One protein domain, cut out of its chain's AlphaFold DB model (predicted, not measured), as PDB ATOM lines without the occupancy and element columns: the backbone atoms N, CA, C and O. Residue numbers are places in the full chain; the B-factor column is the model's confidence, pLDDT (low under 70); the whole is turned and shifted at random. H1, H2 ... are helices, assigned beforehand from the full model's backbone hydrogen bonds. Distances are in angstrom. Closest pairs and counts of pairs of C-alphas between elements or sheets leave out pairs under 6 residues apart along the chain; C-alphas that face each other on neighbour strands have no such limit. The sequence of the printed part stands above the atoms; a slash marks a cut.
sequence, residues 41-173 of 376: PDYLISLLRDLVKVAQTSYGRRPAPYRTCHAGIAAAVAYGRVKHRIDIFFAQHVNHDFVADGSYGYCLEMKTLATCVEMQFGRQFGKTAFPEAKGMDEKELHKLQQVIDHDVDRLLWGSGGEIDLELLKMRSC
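AT A GLANCE: This is residues 41 to 173 of the 376 residues of an uncharacterized protein of Amniculicola lignicola CBS 123094 (UniProt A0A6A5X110). Three helices, H1, H2 and H3, stand side by side in an up-and-down bundle, their centres making a triangle, and a fourth, H4, crosses H3 on the side away from H2 and reaches H1 with its last turn. A long link, residues 122 to 137, folds back from the end of H3 to the beginning of H4, and the short H5 lies at the edge of the body, near H3 but touching no helix. The printed part has 133 residues, with five named helices in the order H1 to H5 and no named strand; its class is all helix. It is compact, with a radius of gyration of the C-alphas of 15.4 A, and elongated, spanning 48 by 29 by 28 A.

HOW THE PARTS SIT: H1, residues 41 to 59, and H3, residues 104 to 121, are the hubs, touching three helices each. They touch each other at a shallow tilt of 26 degrees, the same way, their closest C-alphas those of Ala 55 and Val 117, 5.5 A apart. H2, residues 69 to 92, forms a helical hairpin with H1, opposite ways at a shallow tilt of 23 degrees; the closest C-alphas, of Val 54 and Ala 75, are 6.0 A apart. H2 and H3 form a second hairpin, at a shallow tilt of 30 degrees, closest at the C-alphas of Ala 76 and Phe 121, 7.3 A apart. H4, residues 138 to 157, touches H3 at a steep tilt of 52 degrees, with the C-alphas of Glu 109 and Ile 148 closest at 5.9 A. H4 touches H1 with residues 155 to 156 alone, closest at the C-alphas of Gln 56 and Leu 156, 5.8 A apart. H5, residues 165 to 171, is near H3 and apart from H1, H2 and H4; H2 and H4 are apart too. In H1 to H5 every O i to N i+4 pair is within hydrogen-bond range.

IN THESE COORDINATES: H1 begins at C-alpha 41, (-37.169, -56.191, 51.349), and is 26.6 A long from first to last C-alpha. H2, the longest helix with 24 residues, measures 35.0 A. H3 measures 26.2 A from C-alpha 104 at (-40.303, -55.112, 40.457), and H4 28.1 A. H5, seven residues, ends at C-alpha 171, (-19.730, -41.533, 23.852).

THE WHOLE: The two C-alphas farthest apart are those of Pro 65 and Gly 135, 48.8 A. The printed part has no cut. The links H2 to H3 and H3 to H4 are long, with 11 and 16 residues. The mean pLDDT of the printed part is 79.8; residues 60 to 71, 123 to 124 and 158 to 173 are under 70, and H5 has a mean of 38.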
ATOM      1  N   PRO A  41     -37.086 -57.542  51.892       87.31
ATOM      2  CA  PRO A  41     -37.169 -56.191  51.349       87.31
ATOM      3  C   PRO A  41     -36.069 -55.281  51.905       87.31
ATOM      4  O   PRO A  41     -35.565 -54.426  51.175       87.31
ATOM      5  N   ASP A  42     -35.632 -55.482  53.152       89.31
ATOM      6  CA  ASP A  42     -34.579 -54.663  53.755       89.31
ATOM      7  C   ASP A  42     -33.229 -54.927  53.082       89.31
ATOM      8  O   ASP A  42     -32.454 -53.997  52.820       89.31
ATOM      9  N   TYR A  43     -32.962 -56.186  52.724       93.06
ATOM     10  CA  TYR A  43     -31.761 -56.540  51.980       93.06
ATOM     11  C   TYR A  43     -31.787 -55.976  50.555       93.06
ATOM     12  O   TYR A  43     -30.787 -55.394  50.126       93.06
ATOM     13  N   LEU A  44     -32.923 -56.054  49.854       90.62
ATOM     14  CA  LEU A  44     -33.107 -55.450  48.527       90.62
ATOM     15  C   LEU A  44     -32.836 -53.934  48.558       90.62
ATOM     16  O   LEU A  44     -32.048 -53.421  47.762       90.62
ATOM     17  N   ILE A  45     -33.414 -53.227  49.534       91.44
ATOM     18  CA  ILE A  45     -33.191 -51.789  49.742       91.44
ATOM     19  C   ILE A  45     -31.717 -51.502  50.061       91.44
ATOM     20  O   ILE A  45     -31.167 -50.496  49.606       91.44
ATOM     21  N   SER A  46     -31.047 -52.372  50.823       93.50
ATOM     22  CA  SER A  46     -29.618 -52.216  51.121       93.50
ATOM     23  C   SER A  46     -28.748 -52.286  49.859       93.50
ATOM     24  O   SER A  46     -27.854 -51.455  49.697       93.50
ATOM     25  N   LEU A  47     -29.050 -53.212  48.937       94.38
ATOM     26  CA  LEU A  47     -28.342 -53.350  47.660       94.38
ATOM     27  C   LEU A  47     -28.533 -52.110  46.789       94.38
ATOM     28  O   LEU A  47     -27.555 -51.581  46.260       94.38
ATOM     29  N   LEU A  48     -29.768 -51.609  46.704       93.00
ATOM     30  CA  LEU A  48     -30.079 -50.389  45.968       93.00
ATOM     31  C   LEU A  48     -29.308 -49.186  46.522       93.00
ATOM     32  O   LEU A  48     -28.661 -48.464  45.771       93.00
ATOM     33  N   ARG A  49     -29.313 -48.990  47.846       91.88
ATOM     34  CA  ARG A  49     -28.581 -47.888  48.497       91.88
ATOM     35  C   ARG A  49     -27.081 -47.957  48.244       91.88
ATOM     36  O   ARG A  49     -26.451 -46.921  48.032       91.88
ATOM     37  N   ASP A  50     -26.499 -49.151  48.290       93.38
ATOM     38  CA  ASP A  50     -25.079 -49.334  47.993       93.38
ATOM     39  C   ASP A  50     -24.779 -49.012  46.523       93.38
ATOM     40  O   ASP A  50     -23.793 -48.331  46.236       93.38
ATOM     41  N   LEU A  51     -25.661 -49.407  45.603       93.25
ATOM     42  CA  LEU A  51     -25.534 -49.087  44.185       93.25
ATOM     43  C   LEU A  51     -25.684 -47.583  43.906       93.25
ATOM     44  O   LEU A  51     -24.880 -47.027  43.162       93.25
ATOM     45  N   VAL A  52     -26.626 -46.898  44.560       91.00
ATOM     46  CA  VAL A  52     -26.778 -45.434  44.480       91.00
ATOM     47  C   VAL A  52     -25.500 -44.729  44.932       91.00
ATOM     48  O   VAL A  52     -25.025 -43.829  44.244       91.00
ATOM     49  N   LYS A  53     -24.880 -45.157  46.042       89.38
ATOM     50  CA  LYS A  53     -23.597 -44.582  46.498       89.38
ATOM     51  C   LYS A  53     -22.491 -44.768  45.463       89.38
ATOM     52  O   LYS A  53     -21.712 -43.844  45.226       89.38
ATOM     53  N   VAL A  54     -22.411 -45.949  44.848       90.06
ATOM     54  CA  VAL A  54     -21.441 -46.231  43.779       90.06
ATOM     55  C   VAL A  54     -21.699 -45.329  42.575       90.06
ATOM     56  O   VAL A  54     -20.765 -44.703  42.071       90.06
ATOM     57  N   ALA A  55     -22.952 -45.197  42.151       88.12
ATOM     58  CA  ALA A  55     -23.331 -44.359  41.026       88.12
ATOM     59  C   ALA A  55     -23.035 -42.878  41.296       88.12
ATOM     60  O   ALA A  55     -22.331 -42.242  40.517       88.12
ATOM     61  N   GLN A  56     -23.416 -42.348  42.456       85.00
ATOM     62  CA  GLN A  56     -23.082 -40.979  42.865       85.00
ATOM     63  C   GLN A  56     -21.573 -40.739  42.969       85.00
ATOM     64  O   GLN A  56     -21.098 -39.651  42.653       85.00
ATOM     65  N   THR A  57     -20.790 -41.741  43.371       82.62
ATOM     66  CA  THR A  57     -19.322 -41.634  43.382       82.62
ATOM     67  C   THR A  57     -18.752 -41.619  41.959       82.62
ATOM     68  O   THR A  57     -17.794 -40.898  41.688       82.62
ATOM     69  N   SER A  58     -19.369 -42.367  41.040       79.44
ATOM     70  CA  SER A  58     -18.964 -42.471  39.630       79.44
ATOM     71  C   SER A  58     -19.314 -41.210  38.826       79.44
ATOM     72  O   SER A  58     -18.541 -40.776  37.971       79.44
ATOM     73  N   TYR A  59     -20.457 -40.595  39.137       75.12
ATOM     74  CA  TYR A  59     -20.985 -39.395  38.480       75.12
ATOM     75  C   TYR A  59     -20.750 -38.100  39.257       75.12
ATOM     76  O   TYR A  59     -21.082 -37.020  38.767       75.12
ATOM     77  N   GLY A  60     -20.159 -38.184  40.450       64.00
ATOM     78  CA  GLY A  60     -19.977 -37.050  41.343       64.00
ATOM     79  C   GLY A  60     -19.346 -35.848  40.642       64.00
ATOM     80  O   GLY A  60     -18.382 -35.985  39.879       64.00
ATOM     81  N   ARG A  61     -19.898 -34.660  40.935       53.88
ATOM     82  CA  ARG A  61     -19.446 -33.326  40.496       53.88
ATOM     83  C   ARG A  61     -18.057 -32.977  41.049       53.88
ATOM     84  O   ARG A  61     -17.889 -31.975  41.738       53.88
ATOM     85  N   ARG A  62     -17.042 -33.803  40.808       52.22
ATOM     86  CA  ARG A  62     -15.658 -33.371  40.990       52.22
ATOM     87  C   ARG A  62     -15.172 -32.807  39.657       52.22
ATOM     88  O   ARG A  62     -15.185 -33.552  38.672       52.22
ATOM     89  N   PRO A  63     -14.813 -31.510  39.605       47.41
ATOM     90  CA  PRO A  63     -14.284 -30.899  38.398       47.41
ATOM     91  C   PRO A  63     -13.041 -31.655  37.916       47.41
ATOM     92  O   PRO A  63     -12.338 -32.317  38.689       47.41
ATOM     93  N   ALA A  64     -12.801 -31.553  36.612       47.62
ATOM     94  CA  ALA A  64     -11.929 -32.415  35.832       47.62
ATOM     95  C   ALA A  64     -10.443 -32.527  36.245       47.62
ATOM     96  O   ALA A  64      -9.863 -33.529  35.831       47.62
ATOM     97  N   PRO A  65      -9.796 -31.678  37.079       47.28
ATOM     98  CA  PRO A  65      -8.410 -31.984  37.446       47.28
ATOM     99  C   PRO A  65      -8.288 -33.054  38.549       47.28
ATOM    100  O   PRO A  65      -7.211 -33.613  38.728       47.28
ATOM    101  N   TYR A  66      -9.371 -33.395  39.267       45.72
ATOM    102  CA  TYR A  66      -9.330 -34.336  40.405       45.72
ATOM    103  C   TYR A  66     -10.085 -35.647  40.180       45.72
ATOM    104  O   TYR A  66     -10.242 -36.438  41.117       45.72
ATOM    105  N   ARG A  67     -10.514 -35.939  38.945       52.44
ATOM    106  CA  ARG A  67     -10.851 -37.316  38.546       52.44
ATOM    107  C   ARG A  67      -9.556 -38.110  38.386       52.44
ATOM    108  O   ARG A  67      -9.216 -38.595  37.317       52.44
ATOM    109  N   THR A  68      -8.801 -38.213  39.474       52.50
ATOM    110  CA  THR A  68      -7.626 -39.072  39.545       52.50
ATOM    111  C   THR A  68      -8.062 -40.485  39.175       52.50
ATOM    112  O   THR A  68      -9.088 -40.948  39.681       52.50
ATOM    113  N   CYS A  69      -7.281 -41.173  38.342       53.91
ATOM    114  CA  CYS A  69      -7.456 -42.584  37.975       53.91
ATOM    115  C   CYS A  69      -7.871 -43.470  39.180       53.91
ATOM    116  O   CYS A  69      -8.739 -44.335  39.066       53.91
ATOM    117  N   HIS A  70      -7.360 -43.163  40.378       58.09
ATOM    118  CA  HIS A  70      -7.701 -43.829  41.638       58.09
ATOM    119  C   HIS A  70      -9.183 -43.775  42.043       58.09
ATOM    120  O   HIS A  70      -9.694 -44.764  42.564       58.09
ATOM    121  N   ALA A  71      -9.892 -42.669  41.800       63.56
ATOM    122  CA  ALA A  71     -11.317 -42.561  42.122       63.56
ATOM    123  C   ALA A  71     -12.165 -43.464  41.212       63.56
ATOM    124  O   ALA A  71     -13.104 -44.107  41.681       63.56
ATOM    125  N   GLY A  72     -11.782 -43.574  39.933       71.31
ATOM    126  CA  GLY A  72     -12.403 -44.498  38.985       71.31
ATOM    127  C   GLY A  72     -12.167 -45.960  39.368       71.31
ATOM    128  O   GLY A  72     -13.110 -46.744  39.397       71.31
ATOM    129  N   ILE A  73     -10.935 -46.313  39.756       76.62
ATOM    130  CA  ILE A  73     -10.597 -47.671  40.215       76.62
ATOM    131  C   ILE A  73     -11.371 -48.026  41.491       76.62
ATOM    132  O   ILE A  73     -11.961 -49.102  41.569       76.62
ATOM    133  N   ALA A  74     -11.413 -47.133  42.483       81.00
ATOM    134  CA  ALA A  74     -12.127 -47.384  43.734       81.00
ATOM    135  C   ALA A  74     -13.635 -47.589  43.506       81.00
ATOM    136  O   ALA A  74     -14.224 -48.512  44.073       81.00
ATOM    137  N   ALA A  75     -14.248 -46.773  42.646       83.19
ATOM    138  CA  ALA A  75     -15.659 -46.897  42.304       83.19
ATOM    139  C   ALA A  75     -15.951 -48.174  41.490       83.19
ATOM    140  O   ALA A  75     -16.936 -48.853  41.771       83.19
ATOM    141  N   ALA A  76     -15.056 -48.576  40.581       84.94
ATOM    142  CA  ALA A  76     -15.151 -49.845  39.857       84.94
ATOM    143  C   ALA A  76     -15.035 -51.069  40.787       84.94
ATOM    144  O   ALA A  76     -15.807 -52.022  40.669       84.94
ATOM    145  N   VAL A  77     -14.112 -51.045  41.754       87.81
ATOM    146  CA  VAL A  77     -13.975 -52.114  42.762       87.81
ATOM    147  C   VAL A  77     -15.216 -52.183  43.652       87.81
ATOM    148  O   VAL A  77     -15.710 -53.276  43.940       87.81
ATOM    149  N   ALA A  78     -15.743 -51.032  44.079       90.69
ATOM    150  CA  ALA A  78     -16.982 -50.972  44.846       90.69
ATOM    151  C   ALA A  78     -18.166 -51.524  44.037       90.69
ATOM    152  O   ALA A  78     -18.920 -52.347  44.558       90.69
ATOM    153  N   TYR A  79     -18.271 -51.159  42.755       92.19
ATOM    154  CA  TYR A  79     -19.283 -51.695  41.852       92.19
ATOM    155  C   TYR A  79     -19.188 -53.216  41.734       92.19
ATOM    156  O   TYR A  79     -20.185 -53.893  41.953       92.19
ATOM    157  N   GLY A  80     -17.995 -53.775  41.499       91.25
ATOM    158  CA  GLY A  80     -17.809 -55.226  41.402       91.25
ATOM    159  C   GLY A  80     -18.295 -55.987  42.644       91.25
ATOM    160  O   GLY A  80     -18.926 -57.037  42.523       91.25
ATOM    161  N   ARG A  81     -18.083 -55.432  43.846       92.75
ATOM    162  CA  ARG A  81     -18.586 -56.018  45.105       92.75
ATOM    163  C   ARG A  81     -20.110 -55.961  45.207       92.75
ATOM    164  O   ARG A  81     -20.726 -56.939  45.626       92.75
ATOM    165  N   VAL A  82     -20.713 -54.827  44.850       94.25
ATOM    166  CA  VAL A  82     -22.175 -54.657  44.872       94.25
ATOM    167  C   VAL A  82     -22.827 -55.552  43.820       94.25
ATOM    168  O   VAL A  82     -23.748 -56.294  44.148       94.25
ATOM    169  N   LYS A  83     -22.289 -55.573  42.599       93.19
ATOM    170  CA  LYS A  83     -22.749 -56.422  41.501       93.19
ATOM    171  C   LYS A  83     -22.765 -57.897  41.896       93.19
ATOM    172  O   LYS A  83     -23.787 -58.550  41.740       93.19
ATOM    173  N   HIS A  84     -21.687 -58.401  42.496       93.31
ATOM    174  CA  HIS A  84     -21.639 -59.788  42.959       93.31
ATOM    175  C   HIS A  84     -22.757 -60.120  43.965       93.31
ATOM    176  O   HIS A  84     -23.365 -61.187  43.897       93.31
ATOM    177  N   ARG A  85     -23.071 -59.198  44.885       94.50
ATOM    178  CA  ARG A  85     -24.178 -59.373  45.840       94.50
ATOM    179  C   ARG A  85     -25.546 -59.346  45.158       94.50
ATOM    180  O   ARG A  85     -26.424 -60.097  45.577       94.50
ATOM    181  N   ILE A  86     -25.713 -58.513  44.133       94.94
ATOM    182  CA  ILE A  86     -26.922 -58.459  43.300       94.94
ATOM    183  C   ILE A  86     -27.099 -59.777  42.532       94.94
ATOM    184  O   ILE A  86     -28.177 -60.363  42.575       94.94
ATOM    185  N   ASP A  87     -26.036 -60.283  41.902       93.81
ATOM    186  CA  ASP A  87     -26.052 -61.552  41.166       93.81
ATOM    187  C   ASP A  87     -26.447 -62.720  42.089       93.81
ATOM    188  O   ASP A  87     -27.323 -63.512  41.749       93.81
ATOM    189  N   ILE A  88     -25.863 -62.793  43.294       92.75
ATOM    190  CA  ILE A  88     -26.242 -63.796  44.304       92.75
ATOM    191  C   ILE A  88     -27.711 -63.645  44.704       92.75
ATOM    192  O   ILE A  88     -28.427 -64.644  44.792       92.75
ATOM    193  N   PHE A  89     -28.162 -62.416  44.959       93.75
ATOM    194  CA  PHE A  89     -29.534 -62.153  45.373       93.75
ATOM    195  C   PHE A  89     -30.539 -62.628  44.321       93.75
ATOM    196  O   PHE A  89     -31.464 -63.365  44.655       93.75
ATOM    197  N   PHE A  90     -30.350 -62.274  43.048       93.38
ATOM    198  CA  PHE A  90     -31.272 -62.697  41.995       93.38
ATOM    199  C   PHE A  90     -31.150 -64.182  41.656       93.38
ATOM    200  O   PHE A  90     -32.167 -64.813  41.378       93.38
ATOM    201  N   ALA A  91     -29.963 -64.784  41.772       91.88
ATOM    202  CA  ALA A  91     -29.810 -66.231  41.633       91.88
ATOM    203  C   ALA A  91     -30.597 -67.001  42.710       91.88
ATOM    204  O   ALA A  91     -31.232 -68.012  42.409       91.88
ATOM    205  N   GLN A  92     -30.611 -66.507  43.953       91.50
ATOM    206  CA  GLN A  92     -31.393 -67.096  45.049       91.50
ATOM    207  C   GLN A  92     -32.909 -66.940  44.851       91.50
ATOM    208  O   GLN A  92     -33.673 -67.783  45.316       91.50
ATOM    209  N   HIS A  93     -33.341 -65.901  44.132       91.94
ATOM    210  CA  HIS A  93     -34.751 -65.560  43.931       91.94
ATOM    211  C   HIS A  93     -35.193 -65.671  42.462       91.94
ATOM    212  O   HIS A  93     -36.131 -64.999  42.044       91.94
ATOM    213  N   VAL A  94     -34.561 -66.548  41.670       90.50
ATOM    214  CA  VAL A  94     -34.828 -66.695  40.222       90.50
ATOM    215  C   VAL A  94     -36.284 -67.071  39.900       90.50
ATOM    216  O   VAL A  94     -36.827 -66.707  38.856       90.50
ATOM    217  N   ASN A  95     -36.940 -67.779  40.820       89.75
ATOM    218  CA  ASN A  95     -38.330 -68.211  40.685       89.75
ATOM    219  C   ASN A  95     -39.331 -67.249  41.341       89.75
ATOM    220  O   ASN A  95     -40.530 -67.516  41.300       89.75
ATOM    221  N   HIS A  96     -38.866 -66.161  41.959       91.06
ATOM    222  CA  HIS A  96     -39.740 -65.207  42.628       91.06
ATOM    223  C   HIS A  96     -40.437 -64.288  41.617       91.06
ATOM    224  O   HIS A  96     -39.822 -63.806  40.663       91.06
ATOM    225  N   ASP A  97     -41.724 -64.037  41.843       93.31
ATOM    226  CA  ASP A  97     -42.517 -63.106  41.048       93.31
ATOM    227  C   ASP A  97     -42.500 -61.711  41.690       93.31
ATOM    228  O   ASP A  97     -43.345 -61.357  42.514       93.31
ATOM    229  N   PHE A  98     -41.499 -60.921  41.305       93.00
ATOM    230  CA  PHE A  98     -41.319 -59.544  41.768       93.00
ATOM    231  C   PHE A  98     -42.437 -58.600  41.292       93.00
ATOM    232  O   PHE A  98     -42.658 -57.557  41.911       93.00
ATOM    233  N   VAL A  99     -43.141 -58.935  40.200       93.75
ATOM    234  CA  VAL A  99     -44.272 -58.136  39.698       93.75
ATOM    235  C   VAL A  99     -45.464 -58.328  40.625       93.75
ATOM    236  O   VAL A  99     -46.009 -57.344  41.126       93.75
ATOM    237  N   ALA A 100     -45.813 -59.581  40.925       91.88
ATOM    238  CA  ALA A 100     -46.903 -59.902  41.844       91.88
ATOM    239  C   ALA A 100     -46.659 -59.371  43.270       91.88
ATOM    240  O   ALA A 100     -47.610 -59.005  43.960       91.88
ATOM    241  N   ASP A 101     -45.398 -59.299  43.706       90.25
ATOM    242  CA  ASP A 101     -45.020 -58.750  45.015       90.25
ATOM    243  C   ASP A 101     -44.939 -57.210  45.044       90.25
ATOM    244  O   ASP A 101     -44.733 -56.613  46.100       90.25
ATOM    245  N   GLY A 102     -45.087 -56.541  43.893       89.88
ATOM    246  CA  GLY A 102     -44.970 -55.083  43.785       89.88
ATOM    247  C   GLY A 102     -43.551 -54.552  44.022       89.88
ATOM    248  O   GLY A 102     -43.362 -53.352  44.216       89.88
ATOM    249  N   SER A 103     -42.542 -55.426  44.006       92.56
ATOM    250  CA  SER A 103     -41.133 -55.090  44.230       92.56
ATOM    251  C   SER A 103     -40.332 -54.947  42.929       92.56
ATOM    252  O   SER A 103     -39.171 -54.537  42.965       92.56
ATOM    253  N   TYR A 104     -40.953 -55.196  41.770       94.31
ATOM    254  CA  TYR A 104     -40.303 -55.112  40.457       94.31
ATOM    255  C   TYR A 104     -39.718 -53.729  40.137       94.31
ATOM    256  O   TYR A 104     -38.687 -53.638  39.472       94.31
ATOM    257  N   GLY A 105     -40.316 -52.654  40.665       93.44
ATOM    258  CA  GLY A 105     -39.775 -51.300  40.515       93.44
ATOM    259  C   GLY A 105     -38.343 -51.175  41.045       93.44
ATOM    260  O   GLY A 105     -37.481 -50.630  40.362       93.44
ATOM    261  N   TYR A 106     -38.035 -51.789  42.190       93.44
ATOM    262  CA  TYR A 106     -36.673 -51.798  42.737       93.44
ATOM    263  C   TYR A 106     -35.694 -52.591  41.860       93.44
ATOM    264  O   TYR A 106     -34.514 -52.252  41.778       93.44
ATOM    265  N   CYS A 107     -36.164 -53.654  41.197       94.62
ATOM    266  CA  CYS A 107     -35.346 -54.432  40.267       94.62
ATOM    267  C   CYS A 107     -34.966 -53.604  39.036       94.62
ATOM    268  O   CYS A 107     -33.808 -53.623  38.617       94.62
ATOM    269  N   LEU A 108     -35.931 -52.869  38.478       94.44
ATOM    270  CA  LEU A 108     -35.705 -51.962  37.356       94.44
ATOM    271  C   LEU A 108     -34.785 -50.802  37.747       94.44
ATOM    272  O   LEU A 108     -33.841 -50.516  37.017       94.44
ATOM    273  N   GLU A 109     -34.976 -50.205  38.924       93.75
ATOM    274  CA  GLU A 109     -34.111 -49.130  39.423       93.75
ATOM    275  C   GLU A 109     -32.655 -49.599  39.569       93.75
ATOM    276  O   GLU A 109     -31.730 -48.940  39.089       93.75
ATOM    277  N   MET A 110     -32.433 -50.793  40.138       94.69
ATOM    278  CA  MET A 110     -31.094 -51.388  40.191       94.69
ATOM    279  C   MET A 110     -30.510 -51.639  38.799       94.69
ATOM    280  O   MET A 110     -29.316 -51.417  38.596       94.69
ATOM    281  N   LYS A 111     -31.320 -52.102  37.840       93.94
ATOM    282  CA  LYS A 111     -30.877 -52.354  36.462       93.94
ATOM    283  C   LYS A 111     -30.440 -51.072  35.764       93.94
ATOM    284  O   LYS A 111     -29.362 -51.054  35.162       93.94
ATOM    285  N   THR A 112     -31.240 -50.014  35.864       92.69
ATOM    286  CA  THR A 112     -30.924 -48.705  35.284       92.69
ATOM    287  C   THR A 112     -29.655 -48.137  35.925       92.69
ATOM    288  O   THR A 112     -28.701 -47.830  35.213       92.69
ATOM    289  N   LEU A 113     -29.561 -48.116  37.261       91.69
ATOM    290  CA  LEU A 113     -28.367 -47.636  37.971       91.69
ATOM    291  C   LEU A 113     -27.100 -48.424  37.616       91.69
ATOM    292  O   LEU A 113     -26.051 -47.823  37.382       91.69
ATOM    293  N   ALA A 114     -27.179 -49.757  37.566       91.50
ATOM    294  CA  ALA A 114     -26.055 -50.607  37.184       91.50
ATOM    295  C   ALA A 114     -25.575 -50.278  35.765       91.50
ATOM    296  O   ALA A 114     -24.378 -50.111  35.542       91.50
ATOM    297  N   THR A 115     -26.512 -50.086  34.834       89.25
ATOM    298  CA  THR A 115     -26.210 -49.720  33.446       89.25
ATOM    299  C   THR A 115     -25.519 -48.357  33.370       89.25
ATOM    300  O   THR A 115     -24.505 -48.227  32.688       89.25
ATOM    301  N   CYS A 116     -25.992 -47.353  34.117       87.19
ATOM    302  CA  CYS A 116     -25.316 -46.056  34.223       87.19
ATOM    303  C   CYS A 116     -23.865 -46.229  34.704       87.19
ATOM    304  O   CYS A 116     -22.916 -45.784  34.057       87.19
ATOM    305  N   VAL A 117     -23.668 -46.945  35.811       87.75
ATOM    306  CA  VAL A 117     -22.331 -47.186  36.370       87.75
ATOM    307  C   VAL A 117     -21.405 -47.866  35.352       87.75
ATOM    308  O   VAL A 117     -20.271 -47.425  35.167       87.75
ATOM    309  N   GLU A 118     -21.881 -48.890  34.645       86.75
ATOM    310  CA  GLU A 118     -21.104 -49.603  33.623       86.75
ATOM    311  C   GLU A 118     -20.731 -48.713  32.431       86.75
ATOM    312  O   GLU A 118     -19.568 -48.708  32.011       86.75
ATOM    313  N   MET A 119     -21.671 -47.896  31.938       83.44
ATOM    314  CA  MET A 119     -21.410 -46.917  30.876       83.44
ATOM    315  C   MET A 119     -20.326 -45.915  31.282       83.44
ATOM    316  O   MET A 119     -19.481 -45.544  30.468       83.44
ATOM    317  N   GLN A 120     -20.303 -45.494  32.548       80.69
ATOM    318  CA  GLN A 120     -19.309 -44.540  33.033       80.69
ATOM    319  C   GLN A 120     -17.887 -45.123  33.084       80.69
ATOM    320  O   GLN A 120     -16.922 -44.362  32.977       80.69
ATOM    321  N   PHE A 121     -17.739 -46.442  33.225       76.06
ATOM    322  CA  PHE A 121     -16.432 -47.110  33.243       76.06
ATOM    323  C   PHE A 121     -15.988 -47.661  31.886       76.06
ATOM    324  O   PHE A 121     -14.856 -48.136  31.785       76.06
ATOM    325  N   GLY A 122     -16.851 -47.643  30.863       70.00
ATOM    326  CA  GLY A 122     -16.554 -48.238  29.555       70.00
ATOM    327  C   GLY A 122     -16.239 -49.737  29.632       70.00
ATOM    328  O   GLY A 122     -15.563 -50.282  28.763       70.00
ATOM    329  N   ARG A 123     -16.673 -50.410  30.705       69.00
ATOM    330  CA  ARG A 123     -16.444 -51.836  30.948       69.00
ATOM    331  C   ARG A 123     -17.769 -52.506  31.252       69.00
ATOM    332  O   ARG A 123     -18.481 -52.092  32.159       69.00
ATOM    333  N   GLN A 124     -18.047 -53.589  30.537       69.81
ATOM    334  CA  GLN A 124     -19.135 -54.491  30.887       69.81
ATOM    335  C   GLN A 124     -18.627 -55.440  31.975       69.81
ATOM    336  O   GLN A 124     -17.728 -56.243  31.729       69.81
ATOM    337  N   PHE A 125     -19.189 -55.376  33.181       71.69
ATOM    338  CA  PHE A 125     -18.821 -56.272  34.289       71.69
ATOM    339  C   PHE A 125     -19.557 -57.628  34.204       71.69
ATOM    340  O   PHE A 125     -19.785 -58.298  35.214       71.69
ATOM    341  N   GLY A 126     -19.922 -58.040  32.985       72.81
ATOM    342  CA  GLY A 126     -20.800 -59.174  32.701       72.81
ATOM    343  C   GLY A 126     -22.283 -58.835  32.882       72.81
ATOM    344  O   GLY A 126     -22.645 -57.960  33.663       72.81
ATOM    345  N   LYS A 127     -23.163 -59.547  32.168       74.50
ATOM    346  CA  LYS A 127     -24.615 -59.333  32.263       74.50
ATOM    347  C   LYS A 127     -25.127 -59.779  33.635       74.50
ATOM    348  O   LYS A 127     -25.060 -60.961  33.958       74.50
ATOM    349  N   THR A 128     -25.649 -58.848  34.429       75.19
ATOM    350  CA  THR A 128     -26.447 -59.172  35.621       75.19
ATOM    351  C   THR A 128     -27.777 -59.773  35.168       75.19
ATOM    352  O   THR A 128     -28.486 -59.177  34.352       75.19
ATOM    353  N   ALA A 129     -28.124 -60.953  35.681       81.19
ATOM    354  CA  ALA A 129     -29.387 -61.617  35.367       81.19
ATOM    355  C   ALA A 129     -30.528 -60.991  36.184       81.19
ATOM    356  O   ALA A 129     -30.905 -61.488  37.244       81.19
ATOM    357  N   PHE A 130     -31.049 -59.862  35.706       87.94
ATOM    358  CA  PHE A 130     -32.234 -59.239  36.293       87.94
ATOM    359  C   PHE A 130     -33.495 -60.063  35.990       87.94
ATOM    360  O   PHE A 130     -33.598 -60.635  34.902       87.94
ATOM    361  N   PRO A 131     -34.465 -60.111  36.919       90.44
ATOM    362  CA  PRO A 131     -35.702 -60.851  36.720       90.44
ATOM    363  C   PRO A 131     -36.540 -60.252  35.581       90.44
ATOM    364  O   PRO A 131     -36.603 -59.034  35.385       90.44
ATOM    365  N   GLU A 132     -37.221 -61.125  34.844       88.81
ATOM    366  CA  GLU A 132     -38.183 -60.734  33.815       88.81
ATOM    367  C   GLU A 132     -39.517 -60.304  34.442       88.81
ATOM    368  O   GLU A 132     -39.939 -60.851  35.466       88.81
ATOM    369  N   ALA A 133     -40.195 -59.343  33.811       90.19
ATOM    370  CA  ALA A 133     -41.501 -58.833  34.228       90.19
ATOM    371  C   ALA A 133     -42.629 -59.832  33.899       90.19
ATOM    372  O   ALA A 133     -43.467 -59.586  33.030       90.19
ATOM    373  N   LYS A 134     -42.627 -61.003  34.545       88.94
ATOM    374  CA  LYS A 134     -43.604 -62.066  34.272       88.94
ATOM    375  C   LYS A 134     -45.033 -61.540  34.448       88.94
ATOM    376  O   LYS A 134     -45.391 -61.042  35.507       88.94
ATOM    377  N   GLY A 135     -45.847 -61.662  33.399       87.62
ATOM    378  CA  GLY A 135     -47.268 -61.306  33.438       87.62
ATOM    379  C   GLY A 135     -47.588 -59.807  33.416       87.62
ATOM    380  O   GLY A 135     -48.764 -59.464  33.499       87.62
ATOM    381  N   MET A 136     -46.593 -58.924  33.281       92.06
ATOM    382  CA  MET A 136     -46.816 -57.485  33.117       92.06
ATOM    383  C   MET A 136     -47.061 -57.137  31.643       92.06
ATOM    384  O   MET A 136     -46.367 -57.650  30.764       92.06
ATOM    385  N   ASP A 137     -48.024 -56.255  31.362       94.38
ATOM    386  CA  ASP A 137     -48.249 -55.746  30.003       94.38
ATOM    387  C   ASP A 137     -47.072 -54.871  29.544       94.38
ATOM    388  O   ASP A 137     -46.530 -54.079  30.318       94.38
ATOM    389  N   GLU A 138     -46.689 -54.964  28.267       93.62
ATOM    390  CA  GLU A 138     -45.553 -54.208  27.718       93.62
ATOM    391  C   GLU A 138     -45.727 -52.689  27.863       93.62
ATOM    392  O   GLU A 138     -44.753 -51.974  28.116       93.62
ATOM    393  N   LYS A 139     -46.957 -52.165  27.745       93.75
ATOM    394  CA  LYS A 139     -47.207 -50.723  27.896       93.75
ATOM    395  C   LYS A 139     -47.074 -50.292  29.348       93.75
ATOM    396  O   LYS A 139     -46.630 -49.175  29.608       93.75
ATOM    397  N   GLU A 140     -47.483 -51.138  30.285       91.50
ATOM    398  CA  GLU A 140     -47.314 -50.881  31.716       91.50
ATOM    399  C   GLU A 140     -45.842 -50.945  32.110       91.50
ATOM    400  O   GLU A 140     -45.360 -50.043  32.794       91.50
ATOM    401  N   LEU A 141     -45.115 -51.944  31.605       92.19
ATOM    402  CA  LEU A 141     -43.674 -52.066  31.787       92.19
ATOM    403  C   LEU A 141     -42.944 -50.828  31.256       92.19
ATOM    404  O   LEU A 141     -42.112 -50.256  31.956       92.19
ATOM    405  N   HIS A 142     -43.294 -50.364  30.055       93.12
ATOM    406  CA  HIS A 142     -42.700 -49.165  29.464       93.12
ATOM    407  C   HIS A 142     -42.998 -47.900  30.282       93.12
ATOM    408  O   HIS A 142     -42.106 -47.087  30.511       93.12
ATOM    409  N   LYS A 143     -44.236 -47.726  30.764       93.50
ATOM    410  CA  LYS A 143     -44.590 -46.602  31.648       93.50
ATOM    411  C   LYS A 143     -43.811 -46.645  32.961       93.50
ATOM    412  O   LYS A 143     -43.339 -45.608  33.413       93.50
ATOM    413  N   LEU A 144     -43.675 -47.827  33.562       91.44
ATOM    414  CA  LEU A 144     -42.909 -48.001  34.790       91.44
ATOM    415  C   LEU A 144     -41.429 -47.675  34.563       91.44
ATOM    416  O   LEU A 144     -40.850 -46.930  35.347       91.44
ATOM    417  N   GLN A 145     -40.848 -48.162  33.463       93.12
ATOM    418  CA  GLN A 145     -39.467 -47.862  33.090       93.12
ATOM    419  C   GLN A 145     -39.241 -46.351  32.943       93.12
ATOM    420  O   GLN A 145     -38.289 -45.838  33.511       93.12
ATOM    421  N   GLN A 146     -40.148 -45.621  32.283       92.81
ATOM    422  CA  GLN A 146     -40.039 -44.161  32.146       92.81
ATOM    423  C   GLN A 146     -40.024 -43.422  33.488       92.81
ATOM    424  O   GLN A 146     -39.264 -42.470  33.659       92.81
ATOM    425  N   VAL A 147     -40.871 -43.836  34.435       91.62
ATOM    426  CA  VAL A 147     -40.901 -43.238  35.779       91.62
ATOM    427  C   VAL A 147     -39.587 -43.510  36.508       91.62
ATOM    428  O   VAL A 147     -39.020 -42.603  37.110       91.62
ATOM    429  N   ILE A 148     -39.083 -44.739  36.409       91.94
ATOM    430  CA  ILE A 148     -37.846 -45.155  37.070       91.94
ATOM    431  C   ILE A 148     -36.633 -44.452  36.477       91.94
ATOM    432  O   ILE A 148     -35.796 -43.980  37.236       91.94
ATOM    433  N   ASP A 149     -36.545 -44.346  35.153       90.31
ATOM    434  CA  ASP A 149     -35.460 -43.624  34.493       90.31
ATOM    435  C   ASP A 149     -35.440 -42.169  34.970       90.31
ATOM    436  O   ASP A 149     -34.413 -41.683  35.433       90.31
ATOM    437  N   HIS A 150     -36.603 -41.514  35.009       88.12
ATOM    438  CA  HIS A 150     -36.730 -40.161  35.545       88.12
ATOM    439  C   HIS A 150     -36.345 -40.051  37.038       88.12
ATOM    440  O   HIS A 150     -35.753 -39.052  37.457       88.12
ATOM    441  N   ASP A 151     -36.659 -41.045  37.867       88.00
ATOM    442  CA  ASP A 151     -36.285 -41.041  39.286       88.00
ATOM    443  C   ASP A 151     -34.782 -41.277  39.488       88.00
ATOM    444  O   ASP A 151     -34.147 -40.556  40.266       88.00
ATOM    445  N   VAL A 152     -34.190 -42.214  38.744       89.38
ATOM    446  CA  VAL A 152     -32.738 -42.444  38.704       89.38
ATOM    447  C   VAL A 152     -32.015 -41.183  38.247       89.38
ATOM    448  O   VAL A 152     -31.019 -40.784  38.857       89.38
ATOM    449  N   ASP A 153     -32.568 -40.495  37.255       86.19
ATOM    450  CA  ASP A 153     -32.050 -39.228  36.770       86.19
ATOM    451  C   ASP A 153     -32.003 -38.174  37.889       86.19
ATOM    452  O   ASP A 153     -30.974 -37.562  38.203       86.19
ATOM    453  N   ARG A 154     -33.101 -38.017  38.621       84.12
ATOM    454  CA  ARG A 154     -33.131 -37.083  39.752       84.12
ATOM    455  C   ARG A 154     -32.195 -37.499  40.885       84.12
ATOM    456  O   ARG A 154     -31.657 -36.618  41.560       84.12
ATOM    457  N   LEU A 155     -31.976 -38.796  41.097       83.31
ATOM    458  CA  LEU A 155     -31.067 -39.318  42.122       83.31
ATOM    459  C   LEU A 155     -29.591 -39.053  41.809       83.31
ATOM    460  O   LEU A 155     -28.811 -38.761  42.724       83.31
ATOM    461  N   LEU A 156     -29.195 -39.177  40.542       81.94
ATOM    462  CA  LEU A 156     -27.802 -39.032  40.120       81.94
ATOM    463  C   LEU A 156     -27.405 -37.570  39.904       81.94
ATOM    464  O   LEU A 156     -26.301 -37.175  40.289       81.94
ATOM    465  N   TRP A 157     -28.297 -36.756  39.339       77.88
ATOM    466  CA  TRP A 157     -27.976 -35.385  38.928       77.88
ATOM    467  C   TRP A 157     -28.650 -34.299  39.783       77.88
ATOM    468  O   TRP A 157     -28.306 -33.115  39.672       77.88
ATOM    469  N   GLY A 158     -29.525 -34.695  40.712       68.94
ATOM    470  CA  GLY A 158     -30.360 -33.789  41.494       68.94
ATOM    471  C   GLY A 158     -31.536 -33.261  40.670       68.94
ATOM    472  O   GLY A 158     -31.525 -33.278  39.444       68.94
ATOM    473  N   SER A 159     -32.565 -32.738  41.336       53.38
ATOM    474  CA  SER A 159     -33.813 -32.243  40.734       53.38
ATOM    475  C   SER A 159     -33.687 -30.962  39.879       53.38
ATOM    476  O   SER A 159     -34.655 -30.216  39.754       53.38
ATOM    477  N   GLY A 160     -32.525 -30.695  39.275       47.41
ATOM    478  CA  GLY A 160     -32.279 -29.497  38.465       47.41
ATOM    479  C   GLY A 160     -31.060 -29.557  37.540       47.41
ATOM    480  O   GLY A 160     -30.570 -28.505  37.142       47.41
ATOM    481  N   GLY A 161     -30.535 -30.743  37.230       40.66
ATOM    482  CA  GLY A 161     -29.564 -30.905  36.150       40.66
ATOM    483  C   GLY A 161     -30.208 -31.700  35.033       40.66
ATOM    484  O   GLY A 161     -30.378 -32.903  35.195       40.66
ATOM    485  N   GLU A 162     -30.582 -31.047  33.932       41.69
ATOM    486  CA  GLU A 162     -30.825 -31.763  32.681       41.69
ATOM    487  C   GLU A 162     -29.594 -32.623  32.404       41.69
ATOM    488  O   GLU A 162     -28.463 -32.132  32.338       41.69
ATOM    489  N   ILE A 163     -29.809 -33.930  32.314       44.31
ATOM    490  CA  ILE A 163     -28.813 -34.813  31.739       44.31
ATOM    491  C   ILE A 163     -28.784 -34.438  30.282       44.31
ATOM    492  O   ILE A 163     -29.772 -34.601  29.565       44.31
ATOM    493  N   ASP A 164     -27.644 -33.931  29.854       41.84
ATOM    494  CA  ASP A 164     -27.386 -33.786  28.444       41.84
ATOM    495  C   ASP A 164     -27.260 -35.196  27.843       41.84
ATOM    496  O   ASP A 164     -26.197 -35.824  27.843       41.84
ATOM    497  N   LEU A 165     -28.395 -35.744  27.407       43.88
ATOM    498  CA  LEU A 165     -28.486 -37.029  26.718       43.88
ATOM    499  C   LEU A 165     -27.641 -37.020  25.430       43.88
ATOM    500  O   LEU A 165     -27.282 -38.095  24.944       43.88
ATOM    501  N   GLU A 166     -27.256 -35.847  24.902       39.56
ATOM    502  CA  GLU A 166     -26.310 -35.756  23.787       39.56
ATOM    503  C   GLU A 166     -24.893 -36.174  24.195       39.56
ATOM    504  O   GLU A 166     -24.217 -36.832  23.408       39.56
ATOM    505  N   LEU A 167     -24.456 -35.940  25.439       36.97
ATOM    506  CA  LEU A 167     -23.147 -36.401  25.931       36.97
ATOM    507  C   LEU A 167     -23.062 -37.932  26.070       36.97
ATOM    508  O   LEU A 167     -22.001 -38.519  25.847       36.97
ATOM    509  N   LEU A 168     -24.177 -38.596  26.394       38.59
ATOM    510  CA  LEU A 168     -24.275 -40.064  26.362       38.59
ATOM    511  C   LEU A 168     -24.304 -40.594  24.923       38.59
ATOM    512  O   LEU A 168     -23.720 -41.640  24.639       38.59
ATOM    513  N   LYS A 169     -24.917 -39.844  24.001       39.75
ATOM    514  CA  LYS A 169     -24.956 -40.175  22.573       39.75
ATOM    515  C   LYS A 169     -23.585 -40.016  21.908       39.75
ATOM    516  O   LYS A 169     -23.204 -40.871  21.118       39.75
ATOM    517  N   MET A 170     -22.805 -39.000  22.288       35.84
ATOM    518  CA  MET A 170     -21.455 -38.776  21.759       35.84
ATOM    519  C   MET A 170     -20.451 -39.844  22.209       35.84
ATOM    520  O   MET A 170     -19.633 -40.269  21.401       35.84
ATOM    521  N   ARG A 171     -20.568 -40.391  23.429       34.19
ATOM    522  CA  ARG A 171     -19.730 -41.533  23.852       34.19
ATOM    523  C   ARG A 171     -20.056 -42.848  23.142       34.19
ATOM    524  O   ARG A 171     -19.214 -43.738  23.117       34.19
ATOM    525  N   SER A 172     -21.241 -42.971  22.542       39.06
ATOM    526  CA  SER A 172     -21.566 -44.096  21.655       39.06
ATOM    527  C   SER A 172     -20.962 -43.936  20.254       39.06
ATOM    528  O   SER A 172     -20.929 -44.912  19.510       39.06
ATOM    529  N   CYS A 173     -20.488 -42.739  19.893       34.34
ATOM    530  CA  CYS A 173     -19.864 -42.440  18.601       34.34
ATOM    531  C   CYS A 173     -18.325 -42.393  18.669       34.34
ATOM    532  O   CYS A 173     -17.669 -42.347  17.635       34.34
TER     533      CYS A 173